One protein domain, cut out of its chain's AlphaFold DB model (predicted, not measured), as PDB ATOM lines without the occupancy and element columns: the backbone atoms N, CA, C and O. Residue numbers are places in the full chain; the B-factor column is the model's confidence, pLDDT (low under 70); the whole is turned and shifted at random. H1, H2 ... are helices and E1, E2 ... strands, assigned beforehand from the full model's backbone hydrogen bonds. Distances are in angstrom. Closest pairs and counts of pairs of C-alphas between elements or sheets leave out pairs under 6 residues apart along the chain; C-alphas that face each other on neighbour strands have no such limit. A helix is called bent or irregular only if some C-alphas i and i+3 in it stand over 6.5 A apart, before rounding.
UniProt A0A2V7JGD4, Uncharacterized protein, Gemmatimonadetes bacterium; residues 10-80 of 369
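This is residues 10 to 80 of the 369 residues of an uncharacterized protein of Gemmatimonadetes bacterium (UniProt A0A2V7JGD4). Two long helices, H1 and H2, make a narrow V: they come together near one end and open toward their free ends, and a small two-stranded hairpin, E1 and E2, forms a head at the joined end. The printed part has 71 residues, in the order H1, E1, E2, H2; the class is mostly helix and the two-stranded sheet is antiparallel. The whole is a rod spanning 50 by 24 by 13 A, only just loose and close to extended, with a radius of gyration of the C-alphas of 16.5 A.

Start with H1, residues 10 to 38, and compare it with H2, residues 55 to 79: they run opposite ways at a shallow tilt of 27 degrees. They touch through residues 27 to 38 of H1 and 57 to 65 of H2 alone, and their closest C-alphas, of Ala 35 and Ser 57, are 4.7 A apart. Next find the hairpin of E1, residues 40 to 45, and E2, residues 48 to 53, where N 43 and O 50 are 3.0 A apart and N 52 and O 41 are 2.9 A apart, both within hydrogen-bond range. The closest C-alphas of H1 and E2, those of Ala 36 and Pro 53, are 4.3 A apart. E1 and H2 are only just apart, at 8.5 A. O i to N i+4 pairs are within range in 21 of 25 for H1 and 9 of 21 for H2, where 15 of 22 O i to N i+3 pairs are.

Find C-alpha 10 at (200.271, 148.919, 148.154); from there H1 runs 41.2 A to C-alpha 38, with a kink of 32 degrees near residue 17. H1 is irregular, with C-alphas 11 and 14 7.1 A apart. E1 spans 15.0 A and E2 15.9 A. H2 runs 36.6 A to C-alpha 79 at (196.550, 142.916, 157.531), with a kink of 37 degrees near residue 62, and is irregular, with C-alphas 74 and 77 7.5 A apart.

The two C-alphas farthest apart, of Gly 47 and Ser 80, are 53.5 A apart. Residues 10 to 19 and 69 to 80 stand free. The printed part has no cut, and its three links are tight. Look for low confidence, pLDDT under 70, at residue 10 and residues 43 to 50.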
ATOM      1  N   TYR A  10     200.644 147.604 148.677       69.75
ATOM      2  CA  TYR A  10     200.271 148.919 148.154       69.75
ATOM      3  C   TYR A  10     200.277 149.016 146.618       69.75
ATOM      4  O   TYR A  10     199.503 149.807 146.081       69.75
ATOM      5  N   PHE A  11     201.079 148.222 145.891       73.06
ATOM      6  CA  PHE A  11     201.011 148.201 144.419       73.06
ATOM      7  C   PHE A  11     199.684 147.630 143.928       73.06
ATOM      8  O   PHE A  11     199.157 148.052 142.900       73.06
ATOM      9  N   TYR A  12     199.124 146.690 144.688       78.56
ATOM     10  CA  TYR A  12     197.903 145.994 144.322       78.56
ATOM     11  C   TYR A  12     196.646 146.697 144.827       78.56
ATOM     12  O   TYR A  12     195.552 146.293 144.444       78.56
ATOM     13  N   LEU A  13     196.764 147.768 145.620       82.81
ATOM     14  CA  LEU A  13     195.615 148.495 146.163       82.81
ATOM     15  C   LEU A  13     194.641 148.939 145.060       82.81
ATOM     16  O   LEU A  13     193.433 148.736 145.182       82.81
ATOM     17  N   TRP A  14     195.159 149.489 143.960       85.44
ATOM     18  CA  TRP A  14     194.340 149.920 142.825       85.44
ATOM     19  C   TRP A  14     193.722 148.744 142.070       85.44
ATOM     20  O   TRP A  14     192.543 148.790 141.727       85.44
ATOM     21  N   SER A  15     194.480 147.665 141.877       87.12
ATOM     22  CA  SER A  15     193.985 146.442 141.238       87.12
ATOM     23  C   SER A  15     192.875 145.779 142.064       87.12
ATOM     24  O   SER A  15     191.835 145.421 141.514       87.12
ATOM     25  N   PHE A  16     193.042 145.682 143.386       85.88
ATOM     26  CA  PHE A  16     192.012 145.183 144.303       85.88
ATOM     27  C   PHE A  16     190.790 146.102 144.347       85.88
ATOM     28  O   PHE A  16     189.665 145.608 144.394       85.88
ATOM     29  N   SER A  17     190.991 147.421 144.277       88.25
ATOM     30  CA  SER A  17     189.894 148.396 144.211       88.25
ATOM     31  C   SER A  17     189.097 148.273 142.911       88.25
ATOM     32  O   SER A  17     187.875 148.344 142.931       88.25
ATOM     33  N   ALA A  18     189.757 148.044 141.774       92.06
ATOM     34  CA  ALA A  18     189.070 147.807 140.507       92.06
ATOM     35  C   ALA A  18     188.327 146.459 140.509       92.06
ATOM     36  O   ALA A  18     187.192 146.364 140.044       92.06
ATOM     37  N   TRP A  19     188.945 145.416 141.067       91.75
ATOM     38  CA  TRP A  19     188.336 144.091 141.184       91.75
ATOM     39  C   TRP A  19     187.117 144.079 142.120       91.75
ATOM     40  O   TRP A  19     186.131 143.406 141.823       91.75
ATOM     41  N   SER A  20     187.142 144.849 143.213       91.75
ATOM     42  CA  SER A  20     186.038 144.893 144.177       91.75
ATOM     43  C   SER A  20     184.736 145.418 143.566       91.75
ATOM     44  O   SER A  20     183.666 144.949 143.950       91.75
ATOM     45  N   VAL A  21     184.808 146.305 142.564       94.25
ATOM     46  CA  VAL A  21     183.635 146.767 141.798       94.25
ATOM     47  C   VAL A  21     182.969 145.598 141.075       94.25
ATOM     48  O   VAL A  21     181.764 145.391 141.207       94.25
ATOM     49  N   TRP A  22     183.748 144.786 140.358       95.00
ATOM     50  CA  TRP A  22     183.228 143.613 139.651       95.00
ATOM     51  C   TRP A  22     182.699 142.548 140.611       95.00
ATOM     52  O   TRP A  22     181.633 141.980 140.373       95.00
ATOM     53  N   ALA A  23     183.401 142.314 141.721       94.62
ATOM     54  CA  ALA A  23     182.949 141.400 142.764       94.62
ATOM     55  C   ALA A  23     181.624 141.864 143.395       94.62
ATOM     56  O   ALA A  23     180.736 141.043 143.620       94.62
ATOM     57  N   ALA A  24     181.455 143.170 143.628       94.88
ATOM     58  CA  ALA A  24     180.218 143.741 144.149       94.88
ATOM     59  C   ALA A  24     179.055 143.585 143.162       94.88
ATOM     60  O   ALA A  24     177.983 143.142 143.565       94.88
ATOM     61  N   LEU A  25     179.265 143.871 141.872       95.88
ATOM     62  CA  LEU A  25     178.249 143.652 140.835       95.88
ATOM     63  C   LEU A  25     177.834 142.176 140.753       95.88
ATOM     64  O   LEU A  25     176.643 141.871 140.717       95.88
ATOM     65  N   GLY A  26     178.801 141.255 140.791       96.12
ATOM     66  CA  GLY A  26     178.529 139.817 140.819       96.12
ATOM     67  C   GLY A  26     177.756 139.385 142.068       96.12
ATOM     68  O   GLY A  26     176.811 138.604 141.972       96.12
ATOM     69  N   LEU A  27     178.100 139.926 143.238       96.25
ATOM     70  CA  LEU A  27     177.394 139.636 144.486       96.25
ATOM     71  C   LEU A  27     175.958 140.176 144.473       96.25
ATOM     72  O   LEU A  27     175.051 139.482 144.929       96.25
ATOM     73  N   VAL A  28     175.739 141.373 143.920       95.31
ATOM     74  CA  VAL A  28     174.395 141.934 143.722       95.31
ATOM     75  C   VAL A  28     173.580 141.053 142.779       95.31
ATOM     76  O   VAL A  28     172.443 140.734 143.105       95.31
ATOM     77  N   PHE A  29     174.164 140.585 141.674       94.62
ATOM     78  CA  PHE A  29     173.491 139.669 140.750       94.62
ATOM     79  C   PHE A  29     173.082 138.348 141.425       94.62
ATOM     80  O   PHE A  29     171.959 137.870 141.249       94.62
ATOM     81  N   VAL A  30     173.961 137.765 142.245       95.38
ATOM     82  CA  VAL A  30     173.633 136.565 143.034       95.38
ATOM     83  C   VAL A  30     172.525 136.868 144.046       95.38
ATOM     84  O   VAL A  30     171.594 136.076 144.188       95.38
ATOM     85  N   TRP A  31     172.589 138.015 144.727       95.19
ATOM     86  CA  TRP A  31     171.573 138.436 145.691       95.19
ATOM     87  C   TRP A  31     170.197 138.621 145.042       95.19
ATOM     88  O   TRP A  31     169.211 138.093 145.561       95.19
ATOM     89  N   GLU A  32     170.145 139.275 143.880       93.12
ATOM     90  CA  GLU A  32     168.936 139.442 143.070       93.12
ATOM     91  C   GLU A  32     168.357 138.091 142.641       93.12
ATOM     92  O   GLU A  32     167.169 137.830 142.832       93.12
ATOM     93  N   THR A  33     169.211 137.200 142.131       91.69
ATOM     94  CA  THR A  33     168.813 135.866 141.662       91.69
ATOM     95  C   THR A  33     168.208 135.034 142.794       91.69
ATOM     96  O   THR A  33     167.143 134.441 142.632       91.69
ATOM     97  N   LEU A  34     168.842 135.018 143.971       93.38
ATOM     98  CA  LEU A  34     168.316 134.308 145.140       93.38
ATOM     99  C   LEU A  34     166.993 134.913 145.622       93.38
ATOM    100  O   LEU A  34     166.059 134.175 145.932       93.38
ATOM    101  N   ALA A  35     166.884 136.243 145.651       92.50
ATOM    102  CA  ALA A  35     165.642 136.919 146.012       92.50
ATOM    103  C   ALA A  35     164.504 136.591 145.024       92.50
ATOM    104  O   ALA A  35     163.361 136.391 145.441       92.50
ATOM    105  N   ALA A  36     164.807 136.485 143.728       89.44
ATOM    106  CA  ALA A  36     163.835 136.143 142.692       89.44
ATOM    107  C   ALA A  36     163.367 134.680 142.782       89.44
ATOM    108  O   ALA A  36     162.216 134.392 142.466       89.44
ATOM    109  N   ILE A  37     164.218 133.759 143.254       88.62
ATOM    110  CA  ILE A  37     163.843 132.354 143.500       88.62
ATOM    111  C   ILE A  37     162.886 132.228 144.698       88.62
ATOM    112  O   ILE A  37     161.976 131.403 144.668       88.62
ATOM    113  N   ILE A  38     163.080 133.032 145.751       88.94
ATOM    114  CA  ILE A  38     162.307 132.941 147.004       88.94
ATOM    115  C   ILE A  38     160.869 133.459 146.846       88.94
ATOM    116  O   ILE A  38     159.941 132.847 147.371       88.94
ATOM    117  N   ASP A  39     160.679 134.594 146.167       83.25
ATOM    118  CA  ASP A  39     159.359 135.208 145.932       83.25
ATOM    119  C   ASP A  39     159.344 135.864 144.538       83.25
ATOM    120  O   ASP A  39     159.638 137.062 144.416       83.25
ATOM    121  N   PRO A  40     159.094 135.077 143.471       79.38
ATOM    122  CA  PRO A  40     159.138 135.567 142.100       79.38
ATOM    123  C   PRO A  40     157.918 136.434 141.782       79.38
ATOM    124  O   PRO A  40     156.785 135.950 141.750       79.38
ATOM    125  N   GLU A  41     158.143 137.697 141.427       77.88
ATOM    126  CA  GLU A  41     157.123 138.543 140.819       77.88
ATOM    127  C   GLU A  41     157.313 138.574 139.304       77.88
ATOM    128  O   GLU A  41     158.309 139.070 138.780       77.88
ATOM    129  N   ARG A  42     156.349 138.009 138.574       72.88
ATOM    130  CA  ARG A  42     156.354 138.055 137.110       72.88
ATOM    131  C   ARG A  42     155.810 139.402 136.664       72.88
ATOM    132  O   ARG A  42     154.602 139.628 136.719       72.88
ATOM    133  N   SER A  43     156.696 140.270 136.192       64.44
ATOM    134  CA  SER A  43     156.321 141.541 135.583       64.44
ATOM    135  C   SER A  43     156.471 141.446 134.063       64.44
ATOM    136  O   SER A  43     157.442 140.889 133.554       64.44
ATOM    137  N   ARG A  44     155.478 141.941 133.319       58.38
ATOM    138  CA  ARG A  44     155.568 142.089 131.860       58.38
ATOM    139  C   ARG A  44     155.887 143.542 131.565       58.38
ATOM    140  O   ARG A  44     155.033 144.400 131.771       58.38
ATOM    141  N   ILE A  45     157.094 143.807 131.084       56.75
ATOM    142  CA  ILE A  45     157.515 145.145 130.665       56.75
ATOM    143  C   ILE A  45     157.933 145.035 129.197       56.75
ATOM    144  O   ILE A  45     158.771 144.212 128.851       56.75
ATOM    145  N   ALA A  46     157.302 145.827 128.325       55.94
ATOM    146  CA  ALA A  46     157.606 145.902 126.889       55.94
ATOM    147  C   ALA A  46     157.591 144.561 126.110       55.94
ATOM    148  O   ALA A  46     158.317 144.400 125.137       55.94
ATOM    149  N   GLY A  47     156.741 143.605 126.503       61.59
ATOM    150  CA  GLY A  47     156.573 142.328 125.790       61.59
ATOM    151  C   GLY A  47     157.512 141.206 126.236       61.59
ATOM    152  O   GLY A  47     157.235 140.052 125.916       61.59
ATOM    153  N   ASP A  48     158.528 141.511 127.048       56.66
ATOM    154  CA  ASP A  48     159.401 140.519 127.674       56.66
ATOM    155  C   ASP A  48     158.919 140.183 129.094       56.66
ATOM    156  O   ASP A  48     158.477 141.051 129.860       56.66
ATOM    157  N   SER A  49     158.955 138.898 129.455       61.75
ATOM    158  CA  SER A  49     158.629 138.452 130.812       61.75
ATOM    159  C   SER A  49     159.883 138.482 131.680       61.75
ATOM    160  O   SER A  49     160.725 137.594 131.558       61.75
ATOM    161  N   SER A  50     159.988 139.458 132.580       66.62
ATOM    162  CA  SER A  50     161.050 139.505 133.586       66.62
ATOM    163  C   SER A  50     160.524 139.029 134.942       66.62
ATOM    164  O   SER A  50     159.413 139.364 135.370       66.62
ATOM    165  N   VAL A  51     161.318 138.196 135.619       72.38
ATOM    166  CA  VAL A  51     161.071 137.802 137.011       72.38
ATOM    167  C   VAL A  51     161.855 138.766 137.885       72.38
ATOM    168  O   VAL A  51     163.081 138.744 137.858       72.38
ATOM    169  N   LEU A  52     161.151 139.615 138.628       77.94
ATOM    170  CA  LEU A  52     161.765 140.563 139.548       77.94
ATOM    171  C   LEU A  52     161.523 140.127 141.005       77.94
ATOM    172  O   LEU A  52     160.461 139.587 141.324       77.94
ATOM    173  N   PRO A  53     162.495 140.335 141.904       82.44
ATOM    174  CA  PRO A  53     162.322 140.079 143.330       82.44
ATOM    175  C   PRO A  53     161.473 141.147 144.036       82.44
ATOM    176  O   PRO A  53     161.638 142.350 143.822       82.44
ATOM    177  N   ARG A  54     160.621 140.716 144.972       84.94
ATOM    178  CA  ARG A  54     159.866 141.604 145.872       84.94
ATOM    179  C   ARG A  54     160.723 142.125 147.023       84.94
ATOM    180  O   ARG A  54     161.666 141.481 147.475       84.94
ATOM    181  N   ARG A  55     160.334 143.265 147.616       86.56
ATOM    182  CA  ARG A  55     161.036 143.859 148.782       86.56
ATOM    183  C   ARG A  55     161.260 142.858 149.924       86.56
ATOM    184  O   ARG A  55     162.296 142.893 150.583       86.56
ATOM    185  N   ARG A  56     160.296 141.963 150.166       89.44
ATOM    186  CA  ARG A  56     160.399 140.933 151.208       89.44
ATOM    187  C   ARG A  56     161.471 139.888 150.883       89.44
ATOM    188  O   ARG A  56     162.208 139.513 151.790       89.44
ATOM    189  N   SER A  57     161.590 139.436 149.634       90.50
ATOM    190  CA  SER A  57     162.598 138.436 149.272       90.50
ATOM    191  C   SER A  57     164.014 138.996 149.243       90.50
ATOM    192  O   SER A  57     164.931 138.284 149.639       90.50
ATOM    193  N   TRP A  58     164.197 140.281 148.922       92.00
ATOM    194  CA  TRP A  58     165.483 140.964 149.120       92.00
ATOM    195  C   TRP A  58     165.965 140.883 150.573       92.00
ATOM    196  O   TRP A  58     167.113 140.510 150.828       92.00
ATOM    197  N   LEU A  59     165.079 141.175 151.533       92.50
ATOM    198  CA  LEU A  59     165.390 141.086 152.964       92.50
ATOM    199  C   LEU A  59     165.742 139.653 153.382       92.50
ATOM    200  O   LEU A  59     166.720 139.449 154.095       92.50
ATOM    201  N   ILE A  60     164.994 138.654 152.903       94.00
ATOM    202  CA  ILE A  60     165.263 137.241 153.218       94.00
ATOM    203  C   ILE A  60     166.595 136.776 152.608       94.00
ATOM    204  O   ILE A  60     167.336 136.051 153.264       94.00
ATOM    205  N   ALA A  61     166.926 137.208 151.388       94.94
ATOM    206  CA  ALA A  61     168.166 136.841 150.702       94.94
ATOM    207  C   ALA A  61     169.396 137.635 151.182       94.94
ATOM    208  O   ALA A  61     170.521 137.260 150.863       94.94
ATOM    209  N   THR A  62     169.209 138.699 151.975       95.19
ATOM    210  CA  THR A  62     170.282 139.584 152.478       95.19
ATOM    211  C   THR A  62     171.470 138.855 153.128       95.19
ATOM    212  O   THR A  62     172.593 139.320 152.931       95.19
ATOM    213  N   PRO A  63     171.319 137.713 153.838       95.94
ATOM    214  CA  PRO A  63     172.461 136.980 154.386       95.94
ATOM    215  C   PRO A  63     173.536 136.598 153.358       95.94
ATOM    216  O   PRO A  63     174.693 136.454 153.743       95.94
ATOM    217  N   VAL A  64     173.216 136.497 152.059       95.44
ATOM    218  CA  VAL A  64     174.229 136.253 151.013       95.44
ATOM    219  C   VAL A  64     175.285 137.359 150.951       95.44
ATOM    220  O   VAL A  64     176.447 137.093 150.654       95.44
ATOM    221  N   LEU A  65     174.925 138.595 151.314       95.38
ATOM    222  CA  LEU A  65     175.857 139.719 151.349       95.38
ATOM    223  C   LEU A  65     176.947 139.540 152.414       95.38
ATOM    224  O   LEU A  65     178.005 140.156 152.304       95.38
ATOM    225  N   ALA A  66     176.749 138.653 153.398       95.81
ATOM    226  CA  ALA A  66     177.782 138.309 154.374       95.81
ATOM    227  C   ALA A  66     179.034 137.690 153.721       95.81
ATOM    228  O   ALA A  66     180.108 137.738 154.316       95.81
ATOM    229  N   ILE A  67     178.944 137.189 152.479       94.44
ATOM    230  CA  ILE A  67     180.109 136.758 151.685       94.44
ATOM    231  C   ILE A  67     181.130 137.898 151.538       94.44
ATOM    232  O   ILE A  67     182.335 137.648 151.586       94.44
ATOM    233  N   ALA A  68     180.681 139.157 151.452       92.38
ATOM    234  CA  ALA A  68     181.569 140.319 151.385       92.38
ATOM    235  C   ALA A  68     182.425 140.507 152.653       92.38
ATOM    236  O   ALA A  68     183.450 141.183 152.607       92.38
ATOM    237  N   LEU A  69     182.044 139.893 153.781       93.38
ATOM    238  CA  LEU A  69     182.814 139.933 155.025       93.38
ATOM    239  C   LEU A  69     183.940 138.893 155.059       93.38
ATOM    240  O   LEU A  69     184.839 139.010 155.891       93.38
ATOM    241  N   ILE A  70     183.933 137.896 154.163       92.38
ATOM    242  CA  ILE A  70     184.949 136.836 154.148       92.38
ATOM    243  C   ILE A  70     186.356 137.418 153.954       92.38
ATOM    244  O   ILE A  70     187.208 137.122 154.792       92.38
ATOM    245  N   PRO A  71     186.639 138.278 152.948       88.62
ATOM    246  CA  PRO A  71     187.979 138.841 152.787       88.62
ATOM    247  C   PRO A  71     188.415 139.684 153.988       88.62
ATOM    248  O   PRO A  71     189.578 139.616 154.378       88.62
ATOM    249  N   LEU A  72     187.491 140.433 154.599       88.38
ATOM    250  CA  LEU A  72     187.772 141.250 155.780       88.38
ATOM    251  C   LEU A  72     188.208 140.382 156.966       88.38
ATOM    252  O   LEU A  72     189.255 140.625 157.558       88.38
ATOM    253  N   LEU A  73     187.414 139.364 157.301       92.69
ATOM    254  CA  LEU A  73     187.654 138.511 158.466       92.69
ATOM    255  C   LEU A  73     188.834 137.560 158.243       92.69
ATOM    256  O   LEU A  73     189.648 137.378 159.146       92.69
ATOM    257  N   ALA A  74     188.969 137.004 157.036       90.81
ATOM    258  CA  ALA A  74     190.061 136.097 156.692       90.81
ATOM    259  C   ALA A  74     191.428 136.797 156.688       90.81
ATOM    260  O   ALA A  74     192.429 136.173 157.035       90.81
ATOM    261  N   ASN A  75     191.478 138.089 156.342       85.69
ATOM    262  CA  ASN A  75     192.724 138.859 156.301       85.69
ATOM    263  C   ASN A  75     192.934 139.763 157.522       85.69
ATOM    264  O   ASN A  75     193.972 140.409 157.617       85.69
ATOM    265  N   TRP A  76     192.004 139.817 158.483       87.00
ATOM    266  CA  TRP A  76     192.092 140.755 159.609       87.00
ATOM    267  C   TRP A  76     193.414 140.631 160.379       87.00
ATOM    268  O   TRP A  76     194.091 141.626 160.640       87.00
ATOM    269  N   LYS A  77     193.817 139.396 160.710       83.06
ATOM    270  CA  LYS A  77     195.056 139.140 161.463       83.06
ATOM    271  C   LYS A  77     196.312 139.449 160.639       83.06
ATOM    272  O   LYS A  77     197.255 140.004 161.191       83.06
ATOM    273  N   SER A  78     196.339 139.098 159.353       79.62
ATOM    274  CA  SER A  78     197.503 139.309 158.476       79.62
ATOM    275  C   SER A  78     197.673 140.771 158.055       79.62
ATOM    276  O   SER A  78     198.805 141.241 157.931       79.62
ATOM    277  N   ALA A  79     196.566 141.499 157.882       81.31
ATOM    278  CA  ALA A  79     196.550 142.916 157.531       81.31
ATOM    279  C   ALA A  79     196.800 143.827 158.740       81.31
ATOM    280  O   ALA A  79     197.364 144.912 158.586       81.31
ATOM    281  N   SER A  80     196.412 143.405 159.949       84.56
ATOM    282  CA  SER A  80     196.642 144.203 161.151       84.56
ATOM    283  C   SER A  80     198.135 144.456 161.368       84.56
ATOM    284  O   SER A  80     198.963 143.542 161.420       84.56
TER     285      SER A  80